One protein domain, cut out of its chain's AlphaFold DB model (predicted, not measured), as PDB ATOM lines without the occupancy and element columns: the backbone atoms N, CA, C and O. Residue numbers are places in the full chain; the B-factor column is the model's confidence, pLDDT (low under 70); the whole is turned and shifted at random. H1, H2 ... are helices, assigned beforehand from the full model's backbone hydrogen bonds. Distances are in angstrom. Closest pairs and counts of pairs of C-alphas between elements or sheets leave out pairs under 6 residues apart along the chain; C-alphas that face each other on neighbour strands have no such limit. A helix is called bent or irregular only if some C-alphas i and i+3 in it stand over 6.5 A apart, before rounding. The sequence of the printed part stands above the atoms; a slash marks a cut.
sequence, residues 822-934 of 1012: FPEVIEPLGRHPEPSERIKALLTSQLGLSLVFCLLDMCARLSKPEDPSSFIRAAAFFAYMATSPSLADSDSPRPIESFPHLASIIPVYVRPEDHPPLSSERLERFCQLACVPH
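Overview. This is residues 822 to 934 of the 1012 residues of an uncharacterized protein of Opisthorchis viverrini (UniProt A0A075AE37). Two helical hairpins, H2 with H3 and H4 with H5, pack crosswise on each other in two layers, and H1 makes a corner with the beginning of H2. H3 is nearest the middle, and two long stretches with no named element, residues 822 to 836 before H1 and the link of residues 882 to 899 between H3 and H4, lie toward the outside of the helices for much of their course. The printed part has 113 residues with five named helices, H1 to H5 in chain order, and no named strand: all helix, compact, with a radius of gyration of the C-alphas of 13.0 A and spans of 38 by 35 by 24 A.

Along the chain. Find C-alpha 837 at (68.328, 28.142, 21.462), where H1 begins; it runs to residue 844, 10.3 A. H2, residues 846 to 862, is the longest at 24.6 A. H3, residues 869 to 881, measures 18.3 A. H4 holds residues 900 to 909, 14.9 A, and is only just irregular: C-alphas 904 and 907 are 6.52 A apart. H5, residues 920 to 929, 14.3 A, ends at C-alpha 929, (69.481, 48.242, 25.089).

Arrangement. H1 and H2 touch only at the corner, closest at the C-alphas of Leu 842 and Gly 848, 4.2 A. Look next at the hairpin of H2 and H3, a shallow tilt of 20 degrees, opposite ways, with closest C-alphas Cys 859 and Phe 871, 5.3 A. H3 touches H5 about perpendicular, 90 degrees, with residues 876 to 880 alone; the closest C-alphas are Ala 879 and Phe 926, 5.4 A. H4 and H5 form a hairpin at 19 degrees, closest at C-alphas Ala 903 and Cys 927, 4.8 A. H2 and H5 are apart. Every O i to N i+4 pair is within hydrogen-bond range in H1, H2, H3 and H5, and 4 of 6 in H4.

Size, cuts and confidence. The C-alphas of Glu 866 and Asp 889 are the two farthest apart, 39.6 A. The printed part has no cut; the link from H3 to H4 is long. Mean pLDDT of the printed part is 75.7, and 25 residues are under 70, among them 826 to 835 and 885 to 893.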
ATOM      1  N   PHE A 822      81.056  31.168  20.808       82.81
ATOM      2  CA  PHE A 822      80.208  31.633  19.709       82.81
ATOM      3  C   PHE A 822      80.887  31.423  18.341       82.81
ATOM      4  O   PHE A 822      81.222  32.401  17.665       82.81
ATOM      5  N   PRO A 823      81.090  30.172  17.883       76.69
ATOM      6  CA  PRO A 823      81.579  29.906  16.527       76.69
ATOM      7  C   PRO A 823      80.711  30.572  15.442       76.69
ATOM      8  O   PRO A 823      81.231  30.965  14.398       76.69
ATOM      9  N   GLU A 824      79.419  30.799  15.717       76.19
ATOM     10  CA  GLU A 824      78.491  31.534  14.847       76.19
ATOM     11  C   GLU A 824      78.932  32.989  14.547       76.19
ATOM     12  O   GLU A 824      78.521  33.544  13.533       76.19
ATOM     13  N   VAL A 825      79.785  33.600  15.386       73.94
ATOM     14  CA  VAL A 825      80.354  34.957  15.191       73.94
ATOM     15  C   VAL A 825      81.520  34.963  14.186       73.94
ATOM     16  O   VAL A 825      81.897  36.015  13.664       73.94
ATOM     17  N   ILE A 826      82.118  33.797  13.913       68.06
ATOM     18  CA  ILE A 826      83.220  33.644  12.949       68.06
ATOM     19  C   ILE A 826      82.671  33.471  11.523       68.06
ATOM     20  O   ILE A 826      83.269  33.965  10.565       68.06
ATOM     21  N   GLU A 827      81.545  32.765  11.385       65.06
ATOM     22  CA  GLU A 827      80.838  32.560  10.117       65.06
ATOM     23  C   GLU A 827      80.256  33.888   9.576       65.06
ATOM     24  O   GLU A 827      79.818  34.749  10.343       65.06
ATOM     25  N   PRO A 828      80.196  34.086   8.246       60.72
ATOM     26  CA  PRO A 828      79.524  35.247   7.673       60.72
ATOM     27  C   PRO A 828      78.010  35.180   7.939       60.72
ATOM     28  O   PRO A 828      77.367  34.179   7.613       60.72
ATOM     29  N   LEU A 829      77.424  36.278   8.441       61.81
ATOM     30  CA  LEU A 829      76.013  36.382   8.874       61.81
ATOM     31  C   LEU A 829      74.969  35.869   7.855       61.81
ATOM     32  O   LEU A 829      73.856  35.528   8.239       61.81
ATOM     33  N   GLY A 830      75.305  35.783   6.564       54.69
ATOM     34  CA  GLY A 830      74.428  35.241   5.522       54.69
ATOM     35  C   GLY A 830      74.197  33.720   5.551       54.69
ATOM     36  O   GLY A 830      73.462  33.232   4.696       54.69
ATOM     37  N   ARG A 831      74.818  32.957   6.467       55.53
ATOM     38  CA  ARG A 831      74.686  31.482   6.526       55.53
ATOM     39  C   ARG A 831      73.721  30.932   7.577       55.53
ATOM     40  O   ARG A 831      73.196  29.842   7.372       55.53
ATOM     41  N   HIS A 832      73.458  31.659   8.662       55.91
ATOM     42  CA  HIS A 832      72.585  31.201   9.750       55.91
ATOM     43  C   HIS A 832      71.402  32.165   9.951       55.91
ATOM     44  O   HIS A 832      71.558  33.187  10.617       55.91
ATOM     45  N   PRO A 833      70.215  31.868   9.382       58.19
ATOM     46  CA  PRO A 833      69.052  32.754   9.470       58.19
ATOM     47  C   PRO A 833      68.292  32.659  10.804       58.19
ATOM     48  O   PRO A 833      67.523  33.564  11.118       58.19
ATOM     49  N   GLU A 834      68.494  31.594  11.588       65.12
ATOM     50  CA  GLU A 834      67.827  31.376  12.876       65.12
ATOM     51  C   GLU A 834      68.804  31.393  14.062       65.12
ATOM     52  O   GLU A 834      69.864  30.765  13.988       65.12
ATOM     53  N   PRO A 835      68.445  32.033  15.194       68.88
ATOM     54  CA  PRO A 835      69.226  31.931  16.420       68.88
ATOM     55  C   PRO A 835      69.156  30.532  17.046       68.88
ATOM     56  O   PRO A 835      68.068  29.985  17.252       68.88
ATOM     57  N   SER A 836      70.317  29.988  17.424       76.12
ATOM     58  CA  SER A 836      70.407  28.783  18.256       76.12
ATOM     59  C   SER A 836      69.727  29.022  19.613       76.12
ATOM     60  O   SER A 836      69.750  30.135  20.136       76.12
ATOM     61  N   GLU A 837      69.117  27.998  20.217       76.06
ATOM     62  CA  GLU A 837      68.328  28.142  21.462       76.06
ATOM     63  C   GLU A 837      69.139  28.693  22.648       76.06
ATOM     64  O   GLU A 837      68.592  29.294  23.575       76.06
ATOM     65  N   ARG A 838      70.463  28.529  22.586       82.06
ATOM     66  CA  ARG A 838      71.463  29.150  23.457       82.06
ATOM     67  C   ARG A 838      71.546  30.665  23.268       82.06
ATOM     68  O   ARG A 838      71.541  31.389  24.256       82.06
ATOM     69  N   ILE A 839      71.602  31.143  22.024       82.06
ATOM     70  CA  ILE A 839      71.610  32.577  21.701       82.06
ATOM     71  C   ILE A 839      70.238  33.196  21.992       82.06
ATOM     72  O   ILE A 839      70.194  34.288  22.556       82.06
ATOM     73  N   LYS A 840      69.135  32.478  21.710       82.38
ATOM     74  CA  LYS A 840      67.777  32.872  22.136       82.38
ATOM     75  C   LYS A 840      67.761  33.100  23.656       82.38
ATOM     76  O   LYS A 840      67.502  34.216  24.088       82.38
ATOM     77  N   ALA A 841      68.153  32.097  24.451       81.56
ATOM     78  CA  ALA A 841      68.187  32.190  25.914       81.56
ATOM     79  C   ALA A 841      69.146  33.269  26.456       81.56
ATOM     80  O   ALA A 841      68.815  33.929  27.434       81.56
ATOM     81  N   LEU A 842      70.320  33.475  25.847       85.88
ATOM     82  CA  LEU A 842      71.242  34.543  26.259       85.88
ATOM     83  C   LEU A 842      70.625  35.931  26.075       85.88
ATOM     84  O   LEU A 842      70.735  36.763  26.968       85.88
ATOM     85  N   LEU A 843      69.973  36.180  24.939       84.06
ATOM     86  CA  LEU A 843      69.448  37.503  24.596       84.06
ATOM     87  C   LEU A 843      68.072  37.793  25.217       84.06
ATOM     88  O   LEU A 843      67.762  38.961  25.429       84.06
ATOM     89  N   THR A 844      67.277  36.772  25.566       81.81
ATOM     90  CA  THR A 844      66.035  36.938  26.353       81.81
ATOM     91  C   THR A 844      66.267  36.969  27.869       81.81
ATOM     92  O   THR A 844      65.360  37.318  28.623       81.81
ATOM     93  N   SER A 845      67.472  36.644  28.345       83.44
ATOM     94  CA  SER A 845      67.805  36.641  29.771       83.44
ATOM     95  C   SER A 845      68.486  37.935  30.213       83.44
ATOM     96  O   SER A 845      69.481  38.355  29.623       83.44
ATOM     97  N   GLN A 846      68.032  38.520  31.327       85.00
ATOM     98  CA  GLN A 846      68.654  39.714  31.916       85.00
ATOM     99  C   GLN A 846      70.150  39.505  32.222       85.00
ATOM    100  O   GLN A 846      70.990  40.358  31.924       85.00
ATOM    101  N   LEU A 847      70.493  38.335  32.773       85.75
ATOM    102  CA  LEU A 847      71.872  37.936  33.053       85.75
ATOM    103  C   LEU A 847      72.663  37.701  31.758       85.75
ATOM    104  O   LEU A 847      73.793  38.170  31.638       85.75
ATOM    105  N   GLY A 848      72.069  37.007  30.784       86.44
ATOM    106  CA  GLY A 848      72.721  36.683  29.513       86.44
ATOM    107  C   GLY A 848      73.066  37.924  28.686       86.44
ATOM    108  O   GLY A 848      74.216  38.080  28.278       86.44
ATOM    109  N   LEU A 849      72.123  38.857  28.529       86.50
ATOM    110  CA  LEU A 849      72.335  40.108  27.797       86.50
ATOM    111  C   LEU A 849      73.405  40.984  28.468       86.50
ATOM    112  O   LEU A 849      74.260  41.556  27.793       86.50
ATOM    113  N   SER A 850      73.414  41.032  29.803       87.88
ATOM    114  CA  SER A 850      74.445  41.751  30.566       87.88
ATOM    115  C   SER A 850      75.840  41.156  30.358       87.88
ATOM    116  O   SER A 850      76.814  41.898  30.249       87.88
ATOM    117  N   LEU A 851      75.953  39.827  30.260       88.69
ATOM    118  CA  LEU A 851      77.218  39.151  29.957       88.69
ATOM    119  C   LEU A 851      77.660  39.376  28.502       88.69
ATOM    120  O   LEU A 851      78.852  39.561  28.268       88.69
ATOM    121  N   VAL A 852      76.727  39.437  27.543       89.19
ATOM    122  CA  VAL A 852      77.025  39.814  26.148       89.19
ATOM    123  C   VAL A 852      77.610  41.228  26.073       89.19
ATOM    124  O   VAL A 852      78.629  41.421  25.408       89.19
ATOM    125  N   PHE A 853      77.056  42.206  26.798       88.81
ATOM    126  CA  PHE A 853      77.635  43.554  26.834       88.81
ATOM    127  C   PHE A 853      78.986  43.621  27.571       88.81
ATOM    128  O   PHE A 853      79.893  44.282  27.066       88.81
ATOM    129  N   CYS A 854      79.191  42.875  28.667       88.81
ATOM    130  CA  CYS A 854      80.520  42.737  29.291       88.81
ATOM    131  C   CYS A 854      81.568  42.163  28.318       88.81
ATOM    132  O   CYS A 854      82.696  42.654  28.257       88.81
ATOM    133  N   LEU A 855      81.204  41.130  27.547       88.31
ATOM    134  CA  LEU A 855      82.081  40.530  26.537       88.31
ATOM    135  C   LEU A 855      82.390  41.515  25.403       88.31
ATOM    136  O   LEU A 855      83.537  41.597  24.975       88.31
ATOM    137  N   LEU A 856      81.409  42.299  24.944       88.00
ATOM    138  CA  LEU A 856      81.615  43.319  23.911       88.00
ATOM    139  C   LEU A 856      82.475  44.500  24.394       88.00
ATOM    140  O   LEU A 856      83.328  44.963  23.638       88.00
ATOM    141  N   ASP A 857      82.316  44.947  25.641       87.62
ATOM    142  CA  ASP A 857      83.185  45.955  26.267       87.62
ATOM    143  C   ASP A 857      84.632  45.443  26.402       87.62
ATOM    144  O   ASP A 857      85.579  46.151  26.055       87.62
ATOM    145  N   MET A 858      84.830  44.180  26.796       85.50
ATOM    146  CA  MET A 858      86.165  43.567  26.823       85.50
ATOM    147  C   MET A 858      86.757  43.326  25.425       85.50
ATOM    148  O   MET A 858      87.946  43.579  25.222       85.50
ATOM    149  N   CYS A 859      85.947  42.937  24.435       84.56
ATOM    150  CA  CYS A 859      86.354  42.909  23.028       84.56
ATOM    151  C   CYS A 859      86.827  44.290  22.556       84.56
ATOM    152  O   CYS A 859      87.858  44.374  21.891       84.56
ATOM    153  N   ALA A 860      86.122  45.370  22.906       83.19
ATOM    154  CA  ALA A 860      86.518  46.731  22.544       83.19
ATOM    155  C   ALA A 860      87.834  47.157  23.226       83.19
ATOM    156  O   ALA A 860      88.688  47.752  22.573       83.19
ATOM    157  N   ARG A 861      88.035  46.806  24.506       82.94
ATOM    158  CA  ARG A 861      89.263  47.118  25.271       82.94
ATOM    159  C   ARG A 861      90.505  46.359  24.797       82.94
ATOM    160  O   ARG A 861      91.601  46.907  24.878       82.94
ATOM    161  N   LEU A 862      90.349  45.106  24.363       80.25
ATOM    162  CA  LEU A 862      91.459  44.247  23.920       80.25
ATOM    163  C   LEU A 862      91.678  44.249  22.400       80.25
ATOM    164  O   LEU A 862      92.704  43.751  21.932       80.25
ATOM    165  N   SER A 863      90.749  44.810  21.618       78.25
ATOM    166  CA  SER A 863      90.947  45.015  20.181       78.25
ATOM    167  C   SER A 863      92.133  45.938  19.925       78.25
ATOM    168  O   SER A 863      92.295  46.977  20.567       78.25
ATOM    169  N   LYS A 864      92.961  45.586  18.940       73.06
ATOM    170  CA  LYS A 864      94.057  46.457  18.509       73.06
ATOM    171  C   LYS A 864      93.457  47.670  17.789       73.06
ATOM    172  O   LYS A 864      92.566  47.479  16.965       73.06
ATOM    173  N   PRO A 865      93.968  48.897  17.998       63.00
ATOM    174  CA  PRO A 865      93.461  50.080  17.296       63.00
ATOM    175  C   PRO A 865      93.649  50.003  15.768       63.00
ATOM    176  O   PRO A 865      92.962  50.705  15.035       63.00
ATOM    177  N   GLU A 866      94.552  49.138  15.293       62.16
ATOM    178  CA  GLU A 866      94.805  48.867  13.871       62.16
ATOM    179  C   GLU A 866      93.945  47.721  13.293       62.16
ATOM    180  O   GLU A 866      93.829  47.612  12.075       62.16
ATOM    181  N   ASP A 867      93.327  46.880  14.135       70.00
ATOM    182  CA  ASP A 867      92.429  45.791  13.716       70.00
ATOM    183  C   ASP A 867      91.306  45.557  14.754       70.00
ATOM    184  O   ASP A 867      91.426  44.702  15.640       70.00
ATOM    185  N   PRO A 868      90.193  46.308  14.653       77.12
ATOM    186  CA  PRO A 868      88.987  46.096  15.452       77.12
ATOM    187  C   PRO A 868      88.050  45.014  14.874       77.12
ATOM    188  O   PRO A 868      86.902  44.902  15.314       77.12
ATOM    189  N   SER A 869      88.471  44.224  13.875       76.88
ATOM    190  CA  SER A 869      87.554  43.378  13.092       76.88
ATOM    191  C   SER A 869      86.819  42.312  13.913       76.88
ATOM    192  O   SER A 869      85.698  41.944  13.558       76.88
ATOM    193  N   SER A 870      87.416  41.805  14.995       76.62
ATOM    194  CA  SER A 870      86.787  40.797  15.863       76.62
ATOM    195  C   SER A 870      85.736  41.409  16.802       76.62
ATOM    196  O   SER A 870      84.695  40.791  17.023       76.62
ATOM    197  N   PHE A 871      85.931  42.653  17.261       84.94
ATOM    198  CA  PHE A 871      84.887  43.422  17.950       84.94
ATOM    199  C   PHE A 871      83.727  43.765  17.004       84.94
ATOM    200  O   PHE A 871      82.572  43.512  17.345       84.94
ATOM    201  N   ILE A 872      84.028  44.266  15.800       84.44
ATOM    202  CA  ILE A 872      83.016  44.638  14.796       84.44
ATOM    203  C   ILE A 872      82.133  43.437  14.433       84.44
ATOM    204  O   ILE A 872      80.909  43.549  14.473       84.44
ATOM    205  N   ARG A 873      82.732  42.267  14.157       82.06
ATOM    206  CA  ARG A 873      81.989  41.027  13.865       82.06
ATOM    207  C   ARG A 873      81.073  40.609  15.017       82.06
ATOM    208  O   ARG A 873      79.901  40.328  14.777       82.06
ATOM    209  N   ALA A 874      81.569  40.620  16.257       83.69
ATOM    210  CA  ALA A 874      80.766  40.275  17.432       83.69
ATOM    211  C   ALA A 874      79.598  41.254  17.653       83.69
ATOM    212  O   ALA A 874      78.469  40.825  17.888       83.69
ATOM    213  N   ALA A 875      79.846  42.562  17.536       85.75
ATOM    214  CA  ALA A 875      78.823  43.590  17.708       85.75
ATOM    215  C   ALA A 875      77.752  43.530  16.601       85.75
ATOM    216  O   ALA A 875      76.560  43.549  16.908       85.75
ATOM    217  N   ALA A 876      78.155  43.384  15.332       83.81
ATOM    218  CA  ALA A 876      77.235  43.232  14.203       83.81
ATOM    219  C   ALA A 876      76.365  41.967  14.328       83.81
ATOM    220  O   ALA A 876      75.160  42.017  14.072       83.81
ATOM    221  N   PHE A 877      76.959  40.852  14.773       85.06
ATOM    222  CA  PHE A 877      76.245  39.605  15.040       85.06
ATOM    223  C   PHE A 877      75.187  39.784  16.135       85.06
ATOM    224  O   PHE A 877      74.000  39.585  15.872       85.06
ATOM    225  N   PHE A 878      75.565  40.213  17.345       85.81
ATOM    226  CA  PHE A 878      74.596  40.341  18.440       85.81
ATOM    227  C   PHE A 878      73.517  41.399  18.165       85.81
ATOM    228  O   PHE A 878      72.359  41.157  18.503       85.81
ATOM    229  N   ALA A 879      73.840  42.502  17.479       84.25
ATOM    230  CA  ALA A 879      72.849  43.501  17.068       84.25
ATOM    231  C   ALA A 879      71.794  42.930  16.099       84.25
ATOM    232  O   ALA A 879      70.605  43.230  16.230       84.25
ATOM    233  N   TYR A 880      72.203  42.070  15.159       82.38
ATOM    234  CA  TYR A 880      71.283  41.357  14.270       82.38
ATOM    235  C   TYR A 880      70.412  40.349  15.041       82.38
ATOM    236  O   TYR A 880      69.189  40.347  14.889       82.38
ATOM    237  N   MET A 881      71.015  39.537  15.916       81.94
ATOM    238  CA  MET A 881      70.296  38.485  16.651       81.94
ATOM    239  C   MET A 881      69.296  39.050  17.673       81.94
ATOM    240  O   MET A 881      68.161  38.575  17.736       81.94
ATOM    241  N   ALA A 882      69.674  40.095  18.416       77.12
ATOM    242  CA  ALA A 882      68.830  40.744  19.430       77.12
ATOM    243  C   ALA A 882      67.623  41.501  18.845       77.12
ATOM    244  O   ALA A 882      66.731  41.913  19.581       77.12
ATOM    245  N   THR A 883      67.588  41.692  17.523       71.56
ATOM    246  CA  THR A 883      66.512  42.385  16.796       71.56
ATOM    247  C   THR A 883      65.894  41.508  15.696       71.56
ATOM    248  O   THR A 883      65.312  41.989  14.711       71.56
ATOM    249  N   SER A 884      66.019  40.190  15.869       70.81
ATOM    250  CA  SER A 884      65.275  39.188  15.111       70.81
ATOM    251  C   SER A 884      63.805  39.156  15.575       70.81
ATOM    252  O   SER A 884      63.537  39.289  16.769       70.81
ATOM    253  N   PRO A 885      62.822  38.997  14.665       58.81
ATOM    254  CA  PRO A 885      61.404  39.044  15.037       58.81
ATOM    255  C   PRO A 885      60.992  37.897  15.973       58.81
ATOM    256  O   PRO A 885      60.064  38.057  16.753       58.81
ATOM    257  N   SER A 886      61.723  36.779  15.965       59.06
ATOM    258  CA  SER A 886      61.535  35.648  16.883       59.06
ATOM    259  C   SER A 886      61.913  35.938  18.345       59.06
ATOM    260  O   SER A 886      61.705  35.074  19.193       59.06
ATOM    261  N   LEU A 887      62.458  37.124  18.646       59.12
ATOM    262  CA  LEU A 887      62.785  37.602  19.997       59.12
ATOM    263  C   LEU A 887      61.942  38.818  20.438       59.12
ATOM    264  O   LEU A 887      62.182  39.359  21.515       59.12
ATOM    265  N   ALA A 888      60.984  39.274  19.625       54.94
ATOM    266  CA  ALA A 888      60.285  40.546  19.847       54.94
ATOM    267  C   ALA A 888      59.059  40.473  20.790       54.94
ATOM    268  O   ALA A 888      58.590  41.518  21.230       54.94
ATOM    269  N   ASP A 889      58.560  39.272  21.110       52.72
ATOM    270  CA  ASP A 889      57.288  39.042  21.828       52.72
ATOM    271  C   ASP A 889      57.413  38.940  23.368       52.72
ATOM    272  O   ASP A 889      56.499  38.471  24.048       52.72
ATOM    273  N   SER A 890      58.531  39.378  23.953       46.47
ATOM    274  CA  SER A 890      58.713  39.456  25.413       46.47
ATOM    275  C   SER A 890      59.210  40.833  25.837       46.47
ATOM    276  O   SER A 890      60.075  41.385  25.155       46.47
ATOM    277  N   ASP A 891      58.729  41.341  26.982       57.25
ATOM    278  CA  ASP A 891      59.243  42.559  27.628       57.25
ATOM    279  C   ASP A 891      60.775  42.566  27.604       57.25
ATOM    280  O   ASP A 891      61.419  41.681  28.175       57.25
ATOM    281  N   SER A 892      61.363  43.528  26.887       60.12
ATOM    282  CA  SER A 892      62.768  43.415  26.502       60.12
ATOM    283  C   SER A 892      63.679  43.450  27.737       60.12
ATOM    284  O   SER A 892      63.642  44.418  28.510       60.12
ATOM    285  N   PRO A 893      64.508  42.410  27.960       68.50
ATOM    286  CA  PRO A 893      65.376  42.358  29.124       68.50
ATOM    287  C   PRO A 893      66.358  43.526  29.059       68.50
ATOM    288  O   PRO A 893      67.032  43.739  28.053       68.50
ATOM    289  N   ARG A 894      66.448  44.293  30.145       74.06
ATOM    290  CA  ARG A 894      67.418  45.388  30.273       74.06
ATOM    291  C   ARG A 894      68.674  44.869  30.966       74.06
ATOM    292  O   ARG A 894      68.531  44.178  31.977       74.06
ATOM    293  N   PRO A 895      69.887  45.187  30.486       77.00
ATOM    294  CA  PRO A 895      71.095  44.782  31.184       77.00
ATOM    295  C   PRO A 895      71.155  45.395  32.589       77.00
ATOM    296  O   PRO A 895      70.564  46.438  32.869       77.00
ATOM    297  N   ILE A 896      71.867  44.709  33.478       76.44
ATOM    298  CA  ILE A 896      72.023  45.053  34.900       76.44
ATOM    299  C   ILE A 896      72.889  46.313  35.068       76.44
ATOM    300  O   ILE A 896      72.748  47.052  36.036       76.44
ATOM    301  N   GLU A 897      73.780  46.557  34.108       79.81
ATOM    302  CA  GLU A 897      74.691  47.696  34.047       79.81
ATOM    303  C   GLU A 897      74.509  48.449  32.721       79.81
ATOM    304  O   GLU A 897      74.209  47.856  31.685       79.81
ATOM    305  N   SER A 898      74.709  49.768  32.753       77.56
ATOM    306  CA  SER A 898      74.752  50.612  31.560       77.56
ATOM    307  C   SER A 898      76.146  50.631  30.937       77.56
ATOM    308  O   SER A 898      77.125  50.918  31.628       77.56
ATOM    309  N   PHE A 899      76.223  50.478  29.616       82.50
ATOM    310  CA  PHE A 899      77.465  50.533  28.844       82.50
ATOM    311  C   PHE A 899      77.469  51.736  27.874       82.50
ATOM    312  O   PHE A 899      77.577  51.550  26.660       82.50
ATOM    313  N   PRO A 900      77.367  52.996  28.357       74.69
ATOM    314  CA  PRO A 900      77.194  54.172  27.495       74.69
ATOM    315  C   PRO A 900      78.394  54.420  26.568       74.69
ATOM    316  O   PRO A 900      78.221  54.840  25.426       74.69
ATOM    317  N   HIS A 901      79.615  54.101  27.014       77.25
ATOM    318  CA  HIS A 901      80.804  54.166  26.160       77.25
ATOM    319  C   HIS A 901      80.711  53.171  24.996       77.25
ATOM    320  O   HIS A 901      80.910  53.561  23.848       77.25
ATOM    321  N   LEU A 902      80.319  51.924  25.269       82.12
ATOM    322  CA  LEU A 902      80.111  50.896  24.248       82.12
ATOM    323  C   LEU A 902      78.993  51.299  23.270       82.12
ATOM    324  O   LEU A 902      79.186  51.214  22.059       82.12
ATOM    325  N   ALA A 903      77.875  51.822  23.783       79.19
ATOM    326  CA  ALA A 903      76.759  52.334  22.986       79.19
ATOM    327  C   ALA A 903      77.151  53.511  22.071       79.19
ATOM    328  O   ALA A 903      76.614  53.635  20.976       79.19
ATOM    329  N   SER A 904      78.107  54.354  22.482       78.12
ATOM    330  CA  SER A 904      78.645  55.432  21.632       78.12
ATOM    331  C   SER A 904      79.678  54.952  20.600       78.12
ATOM    332  O   SER A 904      79.833  55.569  19.549       78.12
ATOM    333  N   ILE A 905      80.368  53.842  20.879       81.25
ATOM    334  CA  ILE A 905      81.403  53.253  20.017       81.25
ATOM    335  C   ILE A 905      80.777  52.390  18.914       81.25
ATOM    336  O   ILE A 905      81.177  52.499  17.755       81.25
ATOM    337  N   ILE A 906      79.782  51.558  19.243       82.62
ATOM    338  CA  ILE A 906      79.171  50.599  18.307       82.62
ATOM    339  C   ILE A 906      78.740  51.256  16.970       82.62
ATOM    340  O   ILE A 906      79.187  50.762  15.934       82.62
ATOM    341  N   PRO A 907      77.993  52.382  16.929       79.31
ATOM    342  CA  PRO A 907      77.565  53.012  15.672       79.31
ATOM    343  C   PRO A 907      78.691  53.615  14.819       79.31
ATOM    344  O   PRO A 907      78.486  53.892  13.640       79.31
ATOM    345  N   VAL A 908      79.872  53.856  15.400       78.88
ATOM    346  CA  VAL A 908      81.032  54.419  14.685       78.88
ATOM    347  C   VAL A 908      81.794  53.327  13.928       78.88
ATOM    348  O   VAL A 908      82.288  53.570  12.825       78.88
ATOM    349  N   TYR A 909      81.874  52.129  14.515       76.56
ATOM    350  CA  TYR A 909      82.646  50.995  13.993       76.56
ATOM    351  C   TYR A 909      81.797  49.953  13.246       76.56
ATOM    352  O   TYR A 909      82.317  49.288  12.354       76.56
ATOM    353  N   VAL A 910      80.510  49.809  13.574       79.88
ATOM    354  CA  VAL A 910      79.577  48.892  12.899       79.88
ATOM    355  C   VAL A 910      78.695  49.699  11.951       79.88
ATOM    356  O   VAL A 910      77.816  50.435  12.394       79.88
ATOM    357  N   ARG A 911      78.898  49.557  10.638       76.94
ATOM    358  CA  ARG A 911      78.076  50.234   9.624       76.94
ATOM    359  C   ARG A 911      77.068  49.265   8.999       76.94
ATOM    360  O   ARG A 911      77.478  48.189   8.567       76.94
ATOM    361  N   PRO A 912      75.781  49.642   8.871       75.62
ATOM    362  CA  PRO A 912      74.790  48.875   8.105       75.62
ATOM    363  C   PRO A 912      75.210  48.597   6.651       75.62
ATOM    364  O   PRO A 912      74.901  47.544   6.107       75.62
ATOM    365  N   GLU A 913      75.954  49.521   6.032       72.56
ATOM    366  CA  GLU A 913      76.443  49.410   4.648       72.56
ATOM    367  C   GLU A 913      77.441  48.252   4.465       72.56
ATOM    368  O   GLU A 913      77.345  47.500   3.496       72.56
ATOM    369  N   ASP A 914      78.347  48.061   5.431       72.38
ATOM    370  CA  ASP A 914      79.335  46.971   5.448       72.38
ATOM    371  C   ASP A 914      78.737  45.641   5.968       72.38
ATOM    372  O   ASP A 914      79.321  44.564   5.805       72.38
ATOM    373  N   HIS A 915      77.548  45.694   6.580       74.31
ATOM    374  CA  HIS A 915      76.848  44.561   7.189       74.31
ATOM    375  C   HIS A 915      75.374  44.485   6.742       74.31
ATOM    376  O   HIS A 915      74.476  44.630   7.570       74.31
ATOM    377  N   PRO A 916      75.087  44.164   5.463       65.31
ATOM    378  CA  PRO A 916      73.746  44.258   4.871       65.31
ATOM    379  C   PRO A 916      72.552  43.571   5.584       65.31
ATOM    380  O   PRO A 916      71.437  44.057   5.393       65.31
ATOM    381  N   PRO A 917      72.670  42.486   6.389       73.25
ATOM    382  CA  PRO A 917      71.525  41.985   7.172       73.25
ATOM    383  C   PRO A 917      71.122  42.883   8.367       73.25
ATOM    384  O   PRO A 917      70.031  42.722   8.933       73.25
ATOM    385  N   LEU A 918      71.980  43.826   8.763       78.62
ATOM    386  CA  LEU A 918      71.773  44.772   9.857       78.62
ATOM    387  C   LEU A 918      71.261  46.114   9.307       78.62
ATOM    388  O   LEU A 918      71.920  46.741   8.485       78.62
ATOM    389  N   SER A 919      70.110  46.592   9.787       81.06
ATOM    390  CA  SER A 919      69.620  47.943   9.473       81.06
ATOM    391  C   SER A 919      70.039  48.960  10.539       81.06
ATOM    392  O   SER A 919      70.378  48.596  11.668       81.06
ATOM    393  N   SER A 920      69.964  50.251  10.202       79.12
ATOM    394  CA  SER A 920      70.183  51.356  11.146       79.12
ATOM    395  C   SER A 920      69.288  51.249  12.384       79.12
ATOM    396  O   SER A 920      69.795  51.313  13.496       79.12
ATOM    397  N   GLU A 921      67.988  50.986  12.210       78.06
ATOM    398  CA  GLU A 921      67.053  50.791  13.329       78.06
ATOM    399  C   GLU A 921      67.451  49.633  14.252       78.06
ATOM    400  O   GLU A 921      67.290  49.726  15.468       78.06
ATOM    401  N   ARG A 922      67.953  48.524  13.694       80.00
ATOM    402  CA  ARG A 922      68.395  47.367  14.485       80.00
ATOM    403  C   ARG A 922      69.610  47.714  15.338       80.00
ATOM    404  O   ARG A 922      69.646  47.401  16.526       80.00
ATOM    405  N   LEU A 923      70.575  48.400  14.731       82.12
ATOM    406  CA  LEU A 923      71.773  48.882  15.405       82.12
ATOM    407  C   LEU A 923      71.436  49.913  16.494       82.12
ATOM    408  O   LEU A 923      71.967  49.827  17.600       82.12
ATOM    409  N   GLU A 924      70.512  50.836  16.219       79.50
ATOM    410  CA  GLU A 924      70.059  51.831  17.190       79.50
ATOM    411  C   GLU A 924      69.352  51.171  18.380       79.50
ATOM    412  O   GLU A 924      69.735  51.426  19.520       79.50
ATOM    413  N   ARG A 925      68.402  50.252  18.146       79.12
ATOM    414  CA  ARG A 925      67.729  49.496  19.222       79.12
ATOM    415  C   ARG A 925      68.724  48.697  20.073       79.12
ATOM    416  O   ARG A 925      68.582  48.658  21.292       79.12
ATOM    417  N   PHE A 926      69.761  48.112  19.470       84.44
ATOM    418  CA  PHE A 926      70.822  47.424  20.217       84.44
ATOM    419  C   PHE A 926      71.650  48.386  21.091       84.44
ATOM    420  O   PHE A 926      71.975  48.059  22.233       84.44
ATOM    421  N   CYS A 927      71.930  49.599  20.607       81.50
ATOM    422  CA  CYS A 927      72.594  50.639  21.402       81.50
ATOM    423  C   CYS A 927      71.677  51.221  22.493       81.50
ATOM    424  O   CYS A 927      72.154  51.548  23.577       81.50
ATOM    425  N   GLN A 928      70.365  51.296  22.250       81.38
ATOM    426  CA  GLN A 928      69.371  51.662  23.263       81.38
ATOM    427  C   GLN A 928      69.293  50.606  24.378       81.38
ATOM    428  O   GLN A 928      69.219  50.987  25.541       81.38
ATOM    429  N   LEU A 929      69.392  49.303  24.069       80.94
ATOM    430  CA  LEU A 929      69.481  48.242  25.089       80.94
ATOM    431  C   LEU A 929      70.734  48.372  25.972       80.94
ATOM    432  O   LEU A 929      70.662  48.083  27.162       80.94
ATOM    433  N   ALA A 930      71.865  48.830  25.426       78.44
ATOM    434  CA  ALA A 930      73.097  49.063  26.190       78.44
ATOM    435  C   ALA A 930      73.020  50.276  27.147       78.44
ATOM    436  O   ALA A 930      73.870  50.425  28.031       78.44
ATOM    437  N   CYS A 931      72.016  51.142  26.995       77.56
ATOM    438  CA  CYS A 931      71.788  52.319  27.828       77.56
ATOM    439  C   CYS A 931      70.646  52.054  28.818       77.56
ATOM    440  O   CYS A 931      69.522  51.788  28.412       77.56
ATOM    441  N   VAL A 932      70.897  52.180  30.124       61.66
ATOM    442  CA  VAL A 932      69.841  52.040  31.143       61.66
ATOM    443  C   VAL A 932      69.115  53.379  31.319       61.66
ATOM    444  O   VAL A 932      69.723  54.315  31.842       61.66
ATOM    445  N   PRO A 933      67.826  53.511  30.947       48.56
ATOM    446  CA  PRO A 933      67.016  54.637  31.390       48.56
ATOM    447  C   PRO A 933      66.627  54.421  32.856       48.56
ATOM    448  O   PRO A 933      66.052  53.385  33.208       48.56
ATOM    449  N   HIS A 934      66.935  55.400  33.707       35.75
ATOM    450  CA  HIS A 934      66.527  55.390  35.110       35.75
ATOM    451  C   HIS A 934      64.994  55.368  35.205       35.75
ATOM    452  O   HIS A 934      64.308  56.125  34.515       35.75
TER     453      HIS A 934